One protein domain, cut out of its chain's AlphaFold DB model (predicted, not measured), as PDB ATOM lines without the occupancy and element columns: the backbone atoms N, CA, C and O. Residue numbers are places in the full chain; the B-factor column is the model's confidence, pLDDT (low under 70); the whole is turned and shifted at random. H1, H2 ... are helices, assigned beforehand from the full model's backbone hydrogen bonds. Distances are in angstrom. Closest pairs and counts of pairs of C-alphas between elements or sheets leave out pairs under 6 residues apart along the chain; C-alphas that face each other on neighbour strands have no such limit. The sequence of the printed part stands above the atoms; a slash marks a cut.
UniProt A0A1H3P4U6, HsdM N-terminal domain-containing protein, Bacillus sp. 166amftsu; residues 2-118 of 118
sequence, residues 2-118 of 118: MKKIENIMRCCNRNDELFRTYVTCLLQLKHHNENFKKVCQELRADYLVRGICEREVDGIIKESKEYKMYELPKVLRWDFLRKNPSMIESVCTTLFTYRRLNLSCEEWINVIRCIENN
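What this domain is: This is residues 2 to 118 of the 118 residues of the protein "HsdM N-terminal domain-containing protein" of Bacillus sp. 166amftsu (UniProt A0A1H3P4U6). One long helix, H2, makes the long axis of an elongated model, and after it the chain folds back along it through three short helices, H3, H4 and H5, which pack on it one after another. Around the beginning of H2 the model is thicker: H1 crosses H2 there, H7 packs on H1, and H6 is near H2 and H7. The printed part has 117 residues with seven named helices, H1 to H7 in order, and no named strand; the class is all helix. The whole is loose, with a radius of gyration of the C-alphas of 17.0 A, and spans 52 by 27 by 22 A.

Where its parts are: H1 is residues 2 to 11, 14.3 A from first to last C-alpha, beginning at C-alpha 2 at (115.637, 127.850, 91.790). H2, residues 17 to 49, is 48.1 A long and ends at C-alpha 49 at (139.625, 133.671, 123.332). H3 is residues 57 to 63, 10.2 A; H4 is residues 65 to 70, 8.8 A; H5 is residues 78 to 81, 5.0 A. H6, residues 87 to 95, is 11.5 A long. H7, residues 105 to 116, is 16.5 A long and ends at C-alpha 116 at (112.929, 123.162, 106.610).

How they stand to each other: H2 is the hub, touching four helices. With residues 19 to 24 alone it touches H1 at a steep tilt of 64 degrees, opposite ways; the closest C-alphas, of Ile 5 and Val 23, are 6.5 A apart. H3 touches residues 40 to 48 of H2, closest at the C-alphas of Leu 43 and Ile 61, 6.4 A. H4 touches residues 32 to 40 of H2 at a shallow tilt of 24 degrees, opposite ways, with the C-alphas of Phe 36 and Tyr 70 closest at 5.5 A. H5 touches residues 26 to 33 of H2, closest at the C-alphas of Lys 30 and Trp 78, 5.0 A. H7 touches H1 with residues 111 to 115 alone, closest at the C-alphas of Ile 8 and Cys 114, 5.5 A. H6 and H2 are close but not clearly touching, about perpendicular at 85 degrees. Among the pairs that stay apart are H1 and H3, and H4 and H7. Every O i to N i+4 pair is within hydrogen-bond range in H1, H2, H4, H6 and H7; H3 has 1 of 3, beside 3 of 4 O i to N i+3 pairs, and H5 is too short for an O i to N i+4 pair.

The domain as a whole: The two C-alphas farthest apart, of Asp 16 and Gly 51, are 53.0 A apart. The printed part has no cut and ends at residue 118, the chain's last residue. No link is long; the links H1 to H2, H3 to H4 and H5 to H6 are tight. The mean pLDDT of the printed part is 95.5, and no printed residue is under 70.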
ATOM      1  N   MET A   2     116.843 128.171  92.586       80.19
ATOM      2  CA  MET A   2     115.637 127.850  91.790       80.19
ATOM      3  C   MET A   2     115.038 126.457  92.047       80.19
ATOM      4  O   MET A   2     113.864 126.358  92.382       80.19
ATOM      5  N   LYS A   3     115.859 125.395  92.033       89.25
ATOM      6  CA  LYS A   3     115.392 124.025  92.328       89.25
ATOM      7  C   LYS A   3     114.749 123.875  93.718       89.25
ATOM      8  O   LYS A   3     113.801 123.116  93.873       89.25
ATOM      9  N   LYS A   4     115.241 124.604  94.733       93.19
ATOM     10  CA  LYS A   4     114.652 124.575  96.087       93.19
ATOM     11  C   LYS A   4     113.264 125.210  96.096       93.19
ATOM     12  O   LYS A   4     112.340 124.641  96.665       93.19
ATOM     13  N   ILE A   5     113.123 126.360  95.434       95.31
ATOM     14  CA  ILE A   5     111.844 127.067  95.307       95.31
ATOM     15  C   ILE A   5     110.813 126.159  94.624       95.31
ATOM     16  O   ILE A   5     109.724 125.974  95.151       95.31
ATOM     17  N   GLU A   6     111.180 125.520  93.511       95.00
ATOM     18  CA  GLU A   6     110.306 124.582  92.788       95.00
ATOM     19  C   GLU A   6     109.891 123.380  93.645       95.00
ATOM     20  O   GLU A   6     108.717 123.008  93.662       95.00
ATOM     21  N   ASN A   7     110.821 122.801  94.412       95.31
ATOM     22  CA  ASN A   7     110.508 121.701  95.322       95.31
ATOM     23  C   ASN A   7     109.513 122.112  96.414       95.31
ATOM     24  O   ASN A   7     108.587 121.353  96.701       95.31
ATOM     25  N   ILE A   8     109.675 123.303  96.999       96.12
ATOM     26  CA  ILE A   8     108.755 123.836  98.014       96.12
ATOM     27  C   ILE A   8     107.384 124.112  97.399       96.12
ATOM     28  O   ILE A   8     106.368 123.727  97.976       96.12
ATOM     29  N   MET A   9     107.344 124.713  96.209       96.25
ATOM     30  CA  MET A   9     106.104 124.972  95.475       96.25
ATOM     31  C   MET A   9     105.330 123.681  95.193       96.25
ATOM     32  O   MET A   9     104.133 123.597  95.470       96.25
ATOM     33  N   ARG A  10     106.036 122.630  94.760       95.88
ATOM     34  CA  ARG A  10     105.467 121.290  94.581       95.88
ATOM     35  C   ARG A  10     104.997 120.669  95.902       95.88
ATOM     36  O   ARG A  10     103.909 120.111  95.942       95.88
ATOM     37  N   CYS A  11     105.779 120.791  96.977       94.56
ATOM     38  CA  CYS A  11     105.433 120.297  98.320       94.56
ATOM     39  C   CYS A  11     104.148 120.940  98.871       94.56
ATOM     40  O   CYS A  11     103.365 120.280  99.549       94.56
ATOM     41  N   CYS A  12     103.904 122.209  98.535       94.50
ATOM     42  CA  CYS A  12     102.708 122.949  98.945       94.50
ATOM     43  C   CYS A  12     101.544 122.841  97.945       94.50
ATOM     44  O   CYS A  12     100.517 123.475  98.165       94.50
ATOM     45  N   ASN A  13     101.704 122.092  96.846       94.69
ATOM     46  CA  ASN A  13     100.739 122.005  95.746       94.69
ATOM     47  C   ASN A  13     100.262 123.384  95.234       94.69
ATOM     48  O   ASN A  13      99.082 123.587  94.953       94.69
ATOM     49  N   ARG A  14     101.177 124.359  95.143       94.56
ATOM     50  CA  ARG A  14     100.859 125.744  94.765       94.56
ATOM     51  C   ARG A  14     101.916 126.303  93.818       94.56
ATOM     52  O   ARG A  14     103.102 126.304  94.140       94.56
ATOM     53  N   ASN A  15     101.486 126.770  92.644       93.88
ATOM     54  CA  ASN A  15     102.378 127.176  91.552       93.88
ATOM     55  C   ASN A  15     102.039 128.549  90.944       93.88
ATOM     56  O   ASN A  15     102.041 128.708  89.726       93.88
ATOM     57  N   ASP A  16     101.736 129.541  91.780       95.94
ATOM     58  CA  ASP A  16     101.557 130.928  91.339       95.94
ATOM     59  C   ASP A  16     102.771 131.817  91.664       95.94
ATOM     60  O   ASP A  16     103.589 131.521  92.541       95.94
ATOM     61  N   GLU A  17     102.898 132.918  90.923       96.69
ATOM     62  CA  GLU A  17     104.020 133.859  91.024       96.69
ATOM     63  C   GLU A  17     104.069 134.594  92.370       96.69
ATOM     64  O   GLU A  17     105.152 134.822  92.921       96.69
ATOM     65  N   LEU A  18     102.904 134.920  92.942       97.31
ATOM     66  CA  LEU A  18     102.847 135.556  94.254       97.31
ATOM     67  C   LEU A  18     103.408 134.599  95.309       97.31
ATOM     68  O   LEU A  18     104.283 134.978  96.084       97.31
ATOM     69  N   PHE A  19     102.993 133.334  95.290       97.69
ATOM     70  CA  PHE A  19     103.518 132.325  96.203       97.69
ATOM     71  C   PHE A  19     105.022 132.094  96.017       97.69
ATOM     72  O   PHE A  19     105.765 132.045  96.998       97.69
ATOM     73  N   ARG A  20     105.504 132.051  94.768       97.62
ATOM     74  CA  ARG A  20     106.943 131.989  94.454       97.62
ATOM     75  C   ARG A  20     107.717 133.146  95.089       97.62
ATOM     76  O   ARG A  20     108.796 132.926  95.645       97.62
ATOM     77  N   THR A  21     107.172 134.358  95.023       97.56
ATOM     78  CA  THR A  21     107.768 135.562  95.621       97.56
ATOM     79  C   THR A  21     107.897 135.418  97.139       97.56
ATOM     80  O   THR A  21     108.975 135.641  97.690       97.56
ATOM     81  N   TYR A  22     106.849 134.938  97.811       97.88
ATOM     82  CA  TYR A  22     106.894 134.660  99.250       97.88
ATOM     83  C   TYR A  22     107.922 133.586  99.609       97.88
ATOM     84  O   TYR A  22     108.749 133.805 100.491       97.88
ATOM     85  N   VAL A  23     107.918 132.441  98.917       97.62
ATOM     86  CA  VAL A  23     108.882 131.356  99.166       97.62
ATOM     87  C   VAL A  23     110.319 131.852  98.987       97.62
ATOM     88  O   VAL A  23     111.191 131.538  99.797       97.62
ATOM     89  N   THR A  24     110.567 132.667  97.961       97.44
ATOM     90  CA  THR A  24     111.884 133.267  97.711       97.44
ATOM     91  C   THR A  24     112.309 134.175  98.864       97.44
ATOM     92  O   THR A  24     113.413 134.015  99.384       97.44
ATOM     93  N   CYS A  25     111.421 135.068  99.309       97.12
ATOM     94  CA  CYS A  25     111.663 135.955 100.445       97.12
ATOM     95  C   CYS A  25     111.976 135.163 101.726       97.12
ATOM     96  O   CYS A  25     112.979 135.421 102.389       97.12
ATOM     97  N   LEU A  26     111.183 134.139 102.047       97.56
ATOM     98  CA  LEU A  26     111.397 133.317 103.241       97.56
ATOM     99  C   LEU A  26     112.733 132.561 103.203       97.56
ATOM    100  O   LEU A  26     113.421 132.490 104.220       97.56
ATOM    101  N   LEU A  27     113.142 132.049 102.039       97.38
ATOM    102  CA  LEU A  27     114.457 131.420 101.871       97.38
ATOM    103  C   LEU A  27     115.606 132.419 102.051       97.38
ATOM    104  O   LEU A  27     116.620 132.075 102.657       97.38
ATOM    105  N   GLN A  28     115.454 133.651 101.559       96.00
ATOM    106  CA  GLN A  28     116.432 134.715 101.793       96.00
ATOM    107  C   GLN A  28     116.516 135.062 103.281       96.00
ATOM    108  O   GLN A  28     117.613 135.107 103.832       96.00
ATOM    109  N   LEU A  29     115.380 135.228 103.965       96.75
ATOM    110  CA  LEU A  29     115.346 135.484 105.409       96.75
ATOM    111  C   LEU A  29     115.967 134.338 106.218       96.75
ATOM    112  O   LEU A  29     116.703 134.598 107.170       96.75
ATOM    113  N   LYS A  30     115.732 133.080 105.823       97.38
ATOM    114  CA  LYS A  30     116.409 131.906 106.396       97.38
ATOM    115  C   LYS A  30     117.921 132.006 106.236       97.38
ATOM    116  O   LYS A  30     118.634 131.939 107.234       97.38
ATOM    117  N   HIS A  31     118.395 132.267 105.021       96.12
ATOM    118  CA  HIS A  31     119.822 132.398 104.740       96.12
ATOM    119  C   HIS A  31     120.480 133.557 105.511       96.12
ATOM    120  O   HIS A  31     121.525 133.380 106.135       96.12
ATOM    121  N   HIS A  32     119.853 134.737 105.538       95.62
ATOM    122  CA  HIS A  32     120.355 135.881 106.304       95.62
ATOM    123  C   HIS A  32     120.376 135.600 107.810       95.62
ATOM    124  O   HIS A  32     121.339 135.958 108.482       95.62
ATOM    125  N   ASN A  33     119.358 134.916 108.341       97.00
ATOM    126  CA  ASN A  33     119.328 134.511 109.743       97.00
ATOM    127  C   ASN A  33     120.453 133.517 110.082       97.00
ATOM    128  O   ASN A  33     121.066 133.636 111.139       97.00
ATOM    129  N   GLU A  34     120.742 132.556 109.204       96.44
ATOM    130  CA  GLU A  34     121.858 131.612 109.368       96.44
ATOM    131  C   GLU A  34     123.213 132.333 109.367       96.44
ATOM    132  O   GLU A  34     124.012 132.130 110.281       96.44
ATOM    133  N   ASN A  35     123.440 133.237 108.408       95.50
ATOM    134  CA  ASN A  35     124.667 134.035 108.335       95.50
ATOM    135  C   ASN A  35     124.838 134.927 109.570       95.50
ATOM    136  O   ASN A  35     125.912 134.958 110.165       95.50
ATOM    137  N   PHE A  36     123.771 135.603 110.004       95.50
ATOM    138  CA  PHE A  36     123.791 136.429 111.211       95.50
ATOM    139  C   PHE A  36     124.158 135.612 112.459       95.50
ATOM    140  O   PHE A  36     124.991 136.038 113.260       95.50
ATOM    141  N   LYS A  37     123.589 134.407 112.614       95.75
ATOM    142  CA  LYS A  37     123.927 133.506 113.730       95.75
ATOM    143  C   LYS A  37     125.382 133.054 113.674       95.75
ATOM    144  O   LYS A  37     126.025 133.030 114.719       95.75
ATOM    145  N   LYS A  38     125.899 132.748 112.481       96.12
ATOM    146  CA  LYS A  38     127.306 132.384 112.282       96.12
ATOM    147  C   LYS A  38     128.244 133.523 112.695       96.12
ATOM    148  O   LYS A  38     129.129 133.295 113.509       96.12
ATOM    149  N   VAL A  39     127.980 134.750 112.245       95.44
ATOM    150  CA  VAL A  39     128.758 135.940 112.639       95.44
ATOM    151  C   VAL A  39     128.735 136.142 114.156       95.44
ATOM    152  O   VAL A  39     129.777 136.363 114.765       95.44
ATOM    153  N   CYS A  40     127.570 136.007 114.799       94.94
ATOM    154  CA  CYS A  40     127.477 136.113 116.259       94.94
ATOM    155  C   CYS A  40     128.307 135.038 116.980       94.94
ATOM    156  O   CYS A  40     128.934 135.329 117.996       94.94
ATOM    157  N   GLN A  41     128.311 133.801 116.473       96.50
ATOM    158  CA  GLN A  41     129.099 132.702 117.039       96.50
ATOM    159  C   GLN A  41     130.604 132.938 116.876       96.50
ATOM    160  O   GLN A  41     131.351 132.731 117.830       96.50
ATOM    161  N   GLU A  42     131.037 133.402 115.703       96.69
ATOM    162  CA  GLU A  42     132.439 133.717 115.411       96.69
ATOM    163  C   GLU A  42     132.948 134.870 116.285       96.69
ATOM    164  O   GLU A  42     133.986 134.730 116.929       96.69
ATOM    165  N   LEU A  43     132.181 135.961 116.399       96.50
ATOM    166  CA  LEU A  43     132.509 137.082 117.286       96.50
ATOM    167  C   LEU A  43     132.576 136.651 118.755       96.50
ATOM    168  O   LEU A  43     133.490 137.043 119.476       96.50
ATOM    169  N   ARG A  44     131.621 135.825 119.207       97.31
ATOM    170  CA  ARG A  44     131.628 135.314 120.582       97.31
ATOM    171  C   ARG A  44     132.872 134.477 120.850       97.31
ATOM    172  O   ARG A  44     133.515 134.683 121.873       97.31
ATOM    173  N   ALA A  45     133.214 133.560 119.949       97.12
ATOM    174  CA  ALA A  45     134.401 132.724 120.091       97.12
ATOM    175  C   ALA A  45     135.687 133.568 120.129       97.12
ATOM    176  O   ALA A  45     136.507 133.378 121.025       97.12
ATOM    177  N   ASP A  46     135.831 134.534 119.217       97.06
ATOM    178  CA  ASP A  46     136.985 135.441 119.168       97.06
ATOM    179  C   ASP A  46     137.136 136.258 120.462       97.06
ATOM    180  O   ASP A  46     138.215 136.285 121.057       97.06
ATOM    181  N   TYR A  47     136.056 136.864 120.966       97.00
ATOM    182  CA  TYR A  47     136.117 137.644 122.204       97.00
ATOM    183  C   TYR A  47     136.396 136.798 123.447       97.00
ATOM    184  O   TYR A  47     137.177 137.226 124.299       97.00
ATOM    185  N   LEU A  48     135.825 135.594 123.550       96.94
ATOM    186  CA  LEU A  48     136.129 134.686 124.661       96.94
ATOM    187  C   LEU A  48     137.609 134.264 124.651       96.94
ATOM    188  O   LEU A  48     138.245 134.259 125.702       96.94
ATOM    189  N   VAL A  49     138.187 133.985 123.475       97.50
ATOM    190  CA  VAL A  49     139.625 133.671 123.332       97.50
ATOM    191  C   VAL A  49     140.511 134.850 123.746       97.50
ATOM    192  O   VAL A  49     141.584 134.646 124.311       97.50
ATOM    193  N   ARG A  50     140.053 136.089 123.537       96.75
ATOM    194  CA  ARG A  50     140.736 137.313 123.994       96.75
ATOM    195  C   ARG A  50     140.559 137.598 125.493       96.75
ATOM    196  O   ARG A  50     141.061 138.610 125.972       96.75
ATOM    197  N   GLY A  51     139.870 136.724 126.231       96.38
ATOM    198  CA  GLY A  51     139.696 136.823 127.680       96.38
ATOM    199  C   GLY A  51     138.510 137.676 128.132       96.38
ATOM    200  O   GLY A  51     138.400 137.969 129.321       96.38
ATOM    201  N   ILE A  52     137.612 138.068 127.221       96.88
ATOM    202  CA  ILE A  52     136.353 138.723 127.597       96.88
ATOM    203  C   ILE A  52     135.478 137.721 128.350       96.88
ATOM    204  O   ILE A  52     135.336 136.574 127.927       96.88
ATOM    205  N   CYS A  53     134.870 138.138 129.463       95.56
ATOM    206  CA  CYS A  53     134.059 137.219 130.250       95.56
ATOM    207  C   CYS A  53     132.705 136.924 129.578       95.56
ATOM    208  O   CYS A  53     132.110 137.768 128.902       95.56
ATOM    209  N   GLU A  54     132.159 135.729 129.823       93.31
ATOM    210  CA  GLU A  54     130.882 135.291 129.235       93.31
ATOM    211  C   GLU A  54     129.692 136.196 129.576       93.31
ATOM    212  O   GLU A  54     128.711 136.216 128.832       93.31
ATOM    213  N   ARG A  55     129.760 136.938 130.690       93.94
ATOM    214  CA  ARG A  55     128.689 137.854 131.112       93.94
ATOM    215  C   ARG A  55     128.681 139.156 130.311       93.94
ATOM    216  O   ARG A  55     127.631 139.776 130.186       93.94
ATOM    217  N   GLU A  56     129.833 139.566 129.786       94.75
ATOM    218  CA  GLU A  56     130.014 140.834 129.065       94.75
ATOM    219  C   GLU A  56     129.988 140.645 127.547       94.75
ATOM    220  O   GLU A  56     129.584 141.551 126.813       94.75
ATOM    221  N   VAL A  57     130.379 139.457 127.072       95.69
ATOM    222  CA  VAL A  57     130.607 139.186 125.647       95.69
ATOM    223  C   VAL A  57     129.397 139.527 124.768       95.69
ATOM    224  O   VAL A  57     129.559 140.123 123.708       95.69
ATOM    225  N   ASP A  58     128.174 139.240 125.222       93.12
ATOM    226  CA  ASP A  58     126.955 139.510 124.445       93.12
ATOM    227  C   ASP A  58     126.637 141.003 124.296       93.12
ATOM    228  O   ASP A  58     125.985 141.397 123.326       93.12
ATOM    229  N   GLY A  59     127.070 141.833 125.247       94.31
ATOM    230  CA  GLY A  59     126.968 143.287 125.136       94.31
ATOM    231  C   GLY A  59     127.935 143.812 124.081       94.31
ATOM    232  O   GLY A  59     127.522 144.505 123.154       94.31
ATOM    233  N   ILE A  60     129.194 143.381 124.168       94.69
ATOM    234  CA  ILE A  60     130.280 143.822 123.282       94.69
ATOM    235  C   ILE A  60     130.025 143.400 121.830       94.69
ATOM    236  O   ILE A  60     130.219 144.196 120.913       94.69
ATOM    237  N   ILE A  61     129.517 142.181 121.599       95.44
ATOM    238  CA  ILE A  61     129.148 141.710 120.253       95.44
ATOM    239  C   ILE A  61     128.195 142.685 119.562       95.44
ATOM    240  O   ILE A  61     128.408 143.003 118.399       95.44
ATOM    241  N   LYS A  62     127.173 143.197 120.260       93.50
ATOM    242  CA  LYS A  62     126.177 144.104 119.661       93.50
ATOM    243  C   LYS A  62     126.768 145.445 119.229       93.50
ATOM    244  O   LYS A  62     126.193 146.141 118.391       93.50
ATOM    245  N   GLU A  63     127.903 145.826 119.801       93.81
ATOM    246  CA  GLU A  63     128.584 147.072 119.475       93.81
ATOM    247  C   GLU A  63     129.514 146.939 118.263       93.81
ATOM    248  O   GLU A  63     129.838 147.966 117.646       93.81
ATOM    249  N   SER A  64     129.880 145.711 117.874       93.75
ATOM    250  CA  SER A  64     130.815 145.449 116.780       93.75
ATOM    251  C   SER A  64     130.266 145.880 115.417       93.75
ATOM    252  O   SER A  64     129.054 145.929 115.170       93.75
ATOM    253  N   LYS A  65     131.180 146.224 114.502       94.25
ATOM    254  CA  LYS A  65     130.819 146.635 113.137       94.25
ATOM    255  C   LYS A  65     130.224 145.463 112.367       94.25
ATOM    256  O   LYS A  65     129.254 145.636 111.636       94.25
ATOM    257  N   GLU A  66     130.786 144.281 112.571       92.94
ATOM    258  CA  GLU A  66     130.367 143.025 111.975       92.94
ATOM    259  C   GLU A  66     128.940 142.687 112.406       92.94
ATOM    260  O   GLU A  66     128.093 142.441 111.554       92.94
ATOM    261  N   TYR A  67     128.614 142.769 113.699       94.12
ATOM    262  CA  TYR A  67     127.245 142.524 114.158       94.12
ATOM    263  C   TYR A  67     126.256 143.484 113.492       94.12
ATOM    264  O   TYR A  67     125.254 143.038 112.934       94.12
ATOM    265  N   LYS A  68     126.558 144.788 113.485       93.12
ATOM    266  CA  LYS A  68     125.693 145.820 112.889       93.12
ATOM    267  C   LYS A  68     125.515 145.651 111.380       93.12
ATOM    268  O   LYS A  68     124.443 145.941 110.862       93.12
ATOM    269  N   MET A  69     126.538 145.165 110.676       92.69
ATOM    270  CA  MET A  69     126.475 144.900 109.236       92.69
ATOM    271  C   MET A  69     125.506 143.762 108.889       92.69
ATOM    272  O   MET A  69     124.860 143.807 107.845       92.69
ATOM    273  N   TYR A  70     125.406 142.748 109.752       91.00
ATOM    274  CA  TYR A  70     124.578 141.561 109.515       91.00
ATOM    275  C   TYR A  70     123.284 141.541 110.332       91.00
ATOM    276  O   TYR A  70     122.519 140.578 110.231       91.00
ATOM    277  N   GLU A  71     123.035 142.561 111.158       92.31
ATOM    278  CA  GLU A  71     121.892 142.570 112.058       92.31
ATOM    279  C   GLU A  71     120.577 142.447 111.287       92.31
ATOM    280  O   GLU A  71     120.228 143.258 110.431       92.31
ATOM    281  N   LEU A  72     119.810 141.420 111.652       90.50
ATOM    282  CA  LEU A  72     118.465 141.201 111.151       90.50
ATOM    283  C   LEU A  72     117.455 141.551 112.257       90.50
ATOM    284  O   LEU A  72     117.525 140.953 113.345       90.50
ATOM    285  N   PRO A  73     116.495 142.467 112.017       92.94
ATOM    286  CA  PRO A  73     115.418 142.755 112.960       92.94
ATOM    287  C   PRO A  73     114.699 141.481 113.403       92.94
ATOM    288  O   PRO A  73     114.452 140.586 112.596       92.94
ATOM    289  N   LYS A  74     114.323 141.395 114.686       94.12
ATOM    290  CA  LYS A  74     113.745 140.174 115.283       94.12
ATOM    291  C   LYS A  74     112.585 139.594 114.467       94.12
ATOM    292  O   LYS A  74     112.531 138.385 114.290       94.12
ATOM    293  N   VAL A  75     111.697 140.446 113.959       95.69
ATOM    294  CA  VAL A  75     110.513 140.041 113.180       95.69
ATOM    295  C   VAL A  75     110.848 139.436 111.814       95.69
ATOM    296  O   VAL A  75     110.035 138.702 111.267       95.69
ATOM    297  N   LEU A  76     112.046 139.703 111.286       96.00
ATOM    298  CA  LEU A  76     112.547 139.152 110.026       96.00
ATOM    299  C   LEU A  76     113.381 137.880 110.226       96.00
ATOM    300  O   LEU A  76     113.680 137.177 109.263       96.00
ATOM    301  N   ARG A  77     113.764 137.558 111.467       96.38
ATOM    302  CA  ARG A  77     114.553 136.360 111.769       96.38
ATOM    303  C   ARG A  77     113.735 135.109 111.488       96.38
ATOM    304  O   ARG A  77     112.644 134.938 112.028       96.38
ATOM    305  N   TRP A  78     114.307 134.182 110.724       97.75
ATOM    306  CA  TRP A  78     113.663 132.903 110.420       97.75
ATOM    307  C   TRP A  78     113.259 132.121 111.676       97.75
ATOM    308  O   TRP A  78     112.159 131.582 111.739       97.75
ATOM    309  N   ASP A  79     114.088 132.148 112.726       96.12
ATOM    310  CA  ASP A  79     113.760 131.527 114.017       96.12
ATOM    311  C   ASP A  79     112.514 132.119 114.692       96.12
ATOM    312  O   ASP A  79     111.836 131.423 115.448       96.12
ATOM    313  N   PHE A  80     112.218 133.394 114.439       97.44
ATOM    314  CA  PHE A  80     111.003 134.042 114.916       97.44
ATOM    315  C   PHE A  80     109.809 133.670 114.033       97.44
ATOM    316  O   PHE A  80     108.791 133.223 114.557       97.44
ATOM    317  N   LEU A  81     109.948 133.787 112.711       97.44
ATOM    318  CA  LEU A  81     108.876 133.496 111.753       97.44
ATOM    319  C   LEU A  81     108.400 132.043 111.836       97.44
ATOM    320  O   LEU A  81     107.201 131.801 111.936       97.44
ATOM    321  N   ARG A  82     109.320 131.073 111.904       97.12
ATOM    322  CA  ARG A  82     108.960 129.647 111.997       97.12
ATOM    323  C   ARG A  82     108.201 129.286 113.279       97.12
ATOM    324  O   ARG A  82     107.484 128.294 113.307       97.12
ATOM    325  N   LYS A  83     108.363 130.085 114.341       97.62
ATOM    326  CA  LYS A  83     107.632 129.949 115.614       97.62
ATOM    327  C   LYS A  83     106.327 130.744 115.644       97.62
ATOM    328  O   LYS A  83     105.518 130.523 116.536       97.62
ATOM    329  N   ASN A  84     106.130 131.662 114.698       97.75
ATOM    330  CA  ASN A  84     104.960 132.532 114.616       97.75
ATOM    331  C   ASN A  84     104.414 132.558 113.173       97.75
ATOM    332  O   ASN A  84     104.478 133.603 112.523       97.75
ATOM    333  N   PRO A  85     103.882 131.436 112.647       97.00
ATOM    334  CA  PRO A  85     103.462 131.336 111.245       97.00
ATOM    335  C   PRO A  85     102.411 132.382 110.846       97.00
ATOM    336  O   PRO A  85     102.456 132.918 109.742       97.00
ATOM    337  N   SER A  86     101.521 132.748 111.775       95.44
ATOM    338  CA  SER A  86     100.502 133.791 111.588       95.44
ATOM    339  C   SER A  86     101.074 135.177 111.269       95.44
ATOM    340  O   SER A  86     100.386 136.009 110.686       95.44
ATOM    341  N   MET A  87     102.338 135.435 111.618       96.50
ATOM    342  CA  MET A  87     103.002 136.713 111.357       96.50
ATOM    343  C   MET A  87     103.566 136.817 109.939       96.50
ATOM    344  O   MET A  87     103.863 137.929 109.503       96.50
ATOM    345  N   ILE A  88     103.726 135.702 109.215       97.38
ATOM    346  CA  ILE A  88     104.433 135.680 107.925       97.38
ATOM    347  C   ILE A  88     103.765 136.608 106.913       97.38
ATOM    348  O   ILE A  88     104.427 137.470 106.337       97.38
ATOM    349  N   GLU A  89     102.452 136.482 106.726       96.81
ATOM    350  CA  GLU A  89     101.743 137.323 105.765       96.81
ATOM    351  C   GLU A  89     101.787 138.803 106.160       96.81
ATOM    352  O   GLU A  89     102.032 139.663 105.313       96.81
ATOM    353  N   SER A  90     101.630 139.118 107.449       96.62
ATOM    354  CA  SER A  90     101.727 140.499 107.934       96.62
ATOM    355  C   SER A  90     103.112 141.093 107.680       96.62
ATOM    356  O   SER A  90     103.214 142.238 107.245       96.62
ATOM    357  N   VAL A  91     104.177 140.329 107.929       95.69
ATOM    358  CA  VAL A  91     105.561 140.751 107.676       95.69
ATOM    359  C   VAL A  91     105.772 141.005 106.187       95.69
ATOM    360  O   VAL A  91     106.253 142.073 105.814       95.69
ATOM    361  N   CYS A  92     105.356 140.076 105.327       97.00
ATOM    362  CA  CYS A  92     105.544 140.208 103.886       97.00
ATOM    363  C   CYS A  92     104.744 141.356 103.264       97.00
ATOM    364  O   CYS A  92     105.253 142.088 102.417       97.00
ATOM    365  N   THR A  93     103.510 141.554 103.710       96.88
ATOM    366  CA  THR A  93     102.651 142.636 103.214       96.88
ATOM    367  C   THR A  93     103.089 144.005 103.732       96.88
ATOM    368  O   THR A  93     103.101 144.962 102.967       96.88
ATOM    369  N   THR A  94     103.496 144.107 105.001       96.12
ATOM    370  CA  THR A  94     103.828 145.399 105.627       96.12
ATOM    371  C   THR A  94     105.248 145.851 105.308       96.12
ATOM    372  O   THR A  94     105.462 147.022 105.016       96.12
ATOM    373  N   LEU A  95     106.228 144.942 105.361       94.38
ATOM    374  CA  LEU A  95     107.645 145.300 105.212       94.38
ATOM    375  C   LEU A  95     108.145 145.178 103.771       94.38
ATOM    376  O   LEU A  95     109.030 145.932 103.378       94.38
ATOM    377  N   PHE A  96     107.581 144.259 102.982       94.31
ATOM    378  CA  PHE A  96     107.980 144.048 101.584       94.31
ATOM    379  C   PHE A  96     106.905 144.468 100.575       94.31
ATOM    380  O   PHE A  96     107.105 144.315  99.372       94.31
ATOM    381  N   THR A  97     105.778 145.032 101.032       96.00
ATOM    382  CA  THR A  97     104.673 145.522 100.181       96.00
ATOM    383  C   THR A  97     104.062 144.456  99.263       96.00
ATOM    384  O   THR A  97     103.525 144.757  98.197       96.00
ATOM    385  N   TYR A  98     104.132 143.180  99.659       96.62
ATOM    386  CA  TYR A  98     103.556 142.089  98.874       96.62
ATOM    387  C   TYR A  98     102.026 142.100  98.927       96.62
ATOM    388  O   TYR A  98     101.416 142.520  99.912       96.62
ATOM    389  N   ARG A  99     101.383 141.566  97.881       97.56
ATOM    390  CA  ARG A  99      99.949 141.236  97.927       97.56
ATOM    391  C   ARG A  99      99.706 140.083  98.907       97.56
ATOM    392  O   ARG A  99     100.598 139.265  99.135       97.56
ATOM    393  N   ARG A 100      98.499 140.001  99.473       97.00
ATOM    394  CA  ARG A 100      98.098 138.901 100.369       97.00
ATOM    395  C   ARG A 100      97.940 137.588  99.604       97.00
ATOM    396  O   ARG A 100      97.372 137.575  98.514       97.00
ATOM    397  N   LEU A 101      98.422 136.500 100.196       95.81
ATOM    398  CA  LEU A 101      98.193 135.129  99.739       95.81
ATOM    399  C   LEU A 101      96.927 134.515 100.347       95.81
ATOM    400  O   LEU A 101      96.424 133.540  99.787       95.81
ATOM    401  N   ASN A 102      96.453 135.074 101.466       95.62
ATOM    402  CA  ASN A 102      95.347 134.611 102.299       95.62
ATOM    403  C   ASN A 102      95.488 133.139 102.718       95.62
ATOM    404  O   ASN A 102      94.507 132.401 102.739       95.62
ATOM    405  N   LEU A 103      96.717 132.710 103.026       95.88
ATOM    406  CA  LEU A 103      96.967 131.391 103.604       95.88
ATOM    407  C   LEU A 103      96.552 131.373 105.076       95.88
ATOM    408  O   LEU A 103      96.859 132.290 105.841       95.88
ATOM    409  N   SER A 104      95.909 130.286 105.479       95.94
ATOM    410  CA  SER A 104      95.651 129.962 106.877       95.94
ATOM    411  C   SER A 104      96.951 129.715 107.654       95.94
ATOM    412  O   SER A 104      98.028 129.487 107.094       95.94
ATOM    413  N   CYS A 105      96.859 129.728 108.987       96.00
ATOM    414  CA  CYS A 105      97.998 129.416 109.853       96.00
ATOM    415  C   CYS A 105      98.543 127.994 109.599       96.00
ATOM    416  O   CYS A 105      99.757 127.795 109.575       96.00
ATOM    417  N   GLU A 106      97.660 127.022 109.353       96.19
ATOM    418  CA  GLU A 106      98.033 125.632 109.051       96.19
ATOM    419  C   GLU A 106      98.784 125.511 107.722       96.19
ATOM    420  O   GLU A 106      99.801 124.818 107.635       96.19
ATOM    421  N   GLU A 107      98.345 126.240 106.696       96.62
ATOM    422  CA  GLU A 107      99.061 126.296 105.423       96.62
ATOM    423  C   GLU A 107     100.444 126.930 105.590       96.62
ATOM    424  O   GLU A 107     101.421 126.400 105.060       96.62
ATOM    425  N   TRP A 108     100.575 127.996 106.388       97.69
ATOM    426  CA  TRP A 108     101.886 128.572 106.704       97.69
ATOM    427  C   TRP A 108     102.803 127.597 107.447       97.69
ATOM    428  O   TRP A 108     103.991 127.520 107.126       97.69
ATOM    429  N   ILE A 109     102.271 126.814 108.389       97.81
ATOM    430  CA  ILE A 109     103.019 125.733 109.048       97.81
ATOM    431  C   ILE A 109     103.517 124.722 108.010       97.81
ATOM    432  O   ILE A 109     104.682 124.317 108.055       97.81
ATOM    433  N   ASN A 110     102.676 124.343 107.044       96.94
ATOM    434  CA  ASN A 110     103.085 123.434 105.977       96.94
ATOM    435  C   ASN A 110     104.191 124.039 105.094       96.94
ATOM    436  O   ASN A 110     105.177 123.360 104.806       96.94
ATOM    437  N   VAL A 111     104.086 125.322 104.729       97.44
ATOM    438  CA  VAL A 111     105.126 126.040 103.970       97.44
ATOM    439  C   VAL A 111     106.454 126.045 104.727       97.44
ATOM    440  O   VAL A 111     107.487 125.702 104.151       97.44
ATOM    441  N   ILE A 112     106.437 126.371 106.026       98.00
ATOM    442  CA  ILE A 112     107.627 126.324 106.890       98.00
ATOM    443  C   ILE A 112     108.230 124.919 106.882       98.00
ATOM    444  O   ILE A 112     109.430 124.772 106.658       98.00
ATOM    445  N   ARG A 113     107.412 123.878 107.067       97.56
ATOM    446  CA  ARG A 113     107.869 122.483 107.039       97.56
ATOM    447  C   ARG A 113     108.532 122.127 105.705       97.56
ATOM    448  O   ARG A 113     109.591 121.507 105.702       97.56
ATOM    449  N   CYS A 114     107.952 122.540 104.578       96.81
ATOM    450  CA  CYS A 114     108.553 122.330 103.261       96.81
ATOM    451  C   CYS A 114     109.900 123.070 103.118       96.81
ATOM    452  O   CYS A 114     110.827 122.507 102.541       96.81
ATOM    453  N   ILE A 115     110.038 124.288 103.661       96.81
ATOM    454  CA  ILE A 115     111.302 125.056 103.671       96.81
ATOM    455  C   ILE A 115     112.365 124.414 104.577       96.81
ATOM    456  O   ILE A 115     113.553 124.469 104.265       96.81
ATOM    457  N   GLU A 116     111.977 123.826 105.709       95.31
ATOM    458  CA  GLU A 116     112.929 123.162 106.610       95.31
ATOM    459  C   GLU A 116     113.457 121.842 106.041       95.31
ATOM    460  O   GLU A 116     114.608 121.489 106.280       95.31
ATOM    461  N   ASN A 117     112.650 121.157 105.231       91.88
ATOM    462  CA  ASN A 117     112.999 119.865 104.641       91.88
ATOM    463  C   ASN A 117     113.745 119.960 103.288       91.88
ATOM    464  O   ASN A 117     114.011 118.917 102.690       91.88
ATOM    465  N   ASN A 118     114.057 121.163 102.774       80.25
ATOM    466  CA  ASN A 118     114.695 121.385 101.456       80.25
ATOM    467  C   ASN A 118     115.933 122.296 101.500       80.25
ATOM    468  O   ASN A 118     116.885 122.063 100.719       80.25
TER     469      ASN A 118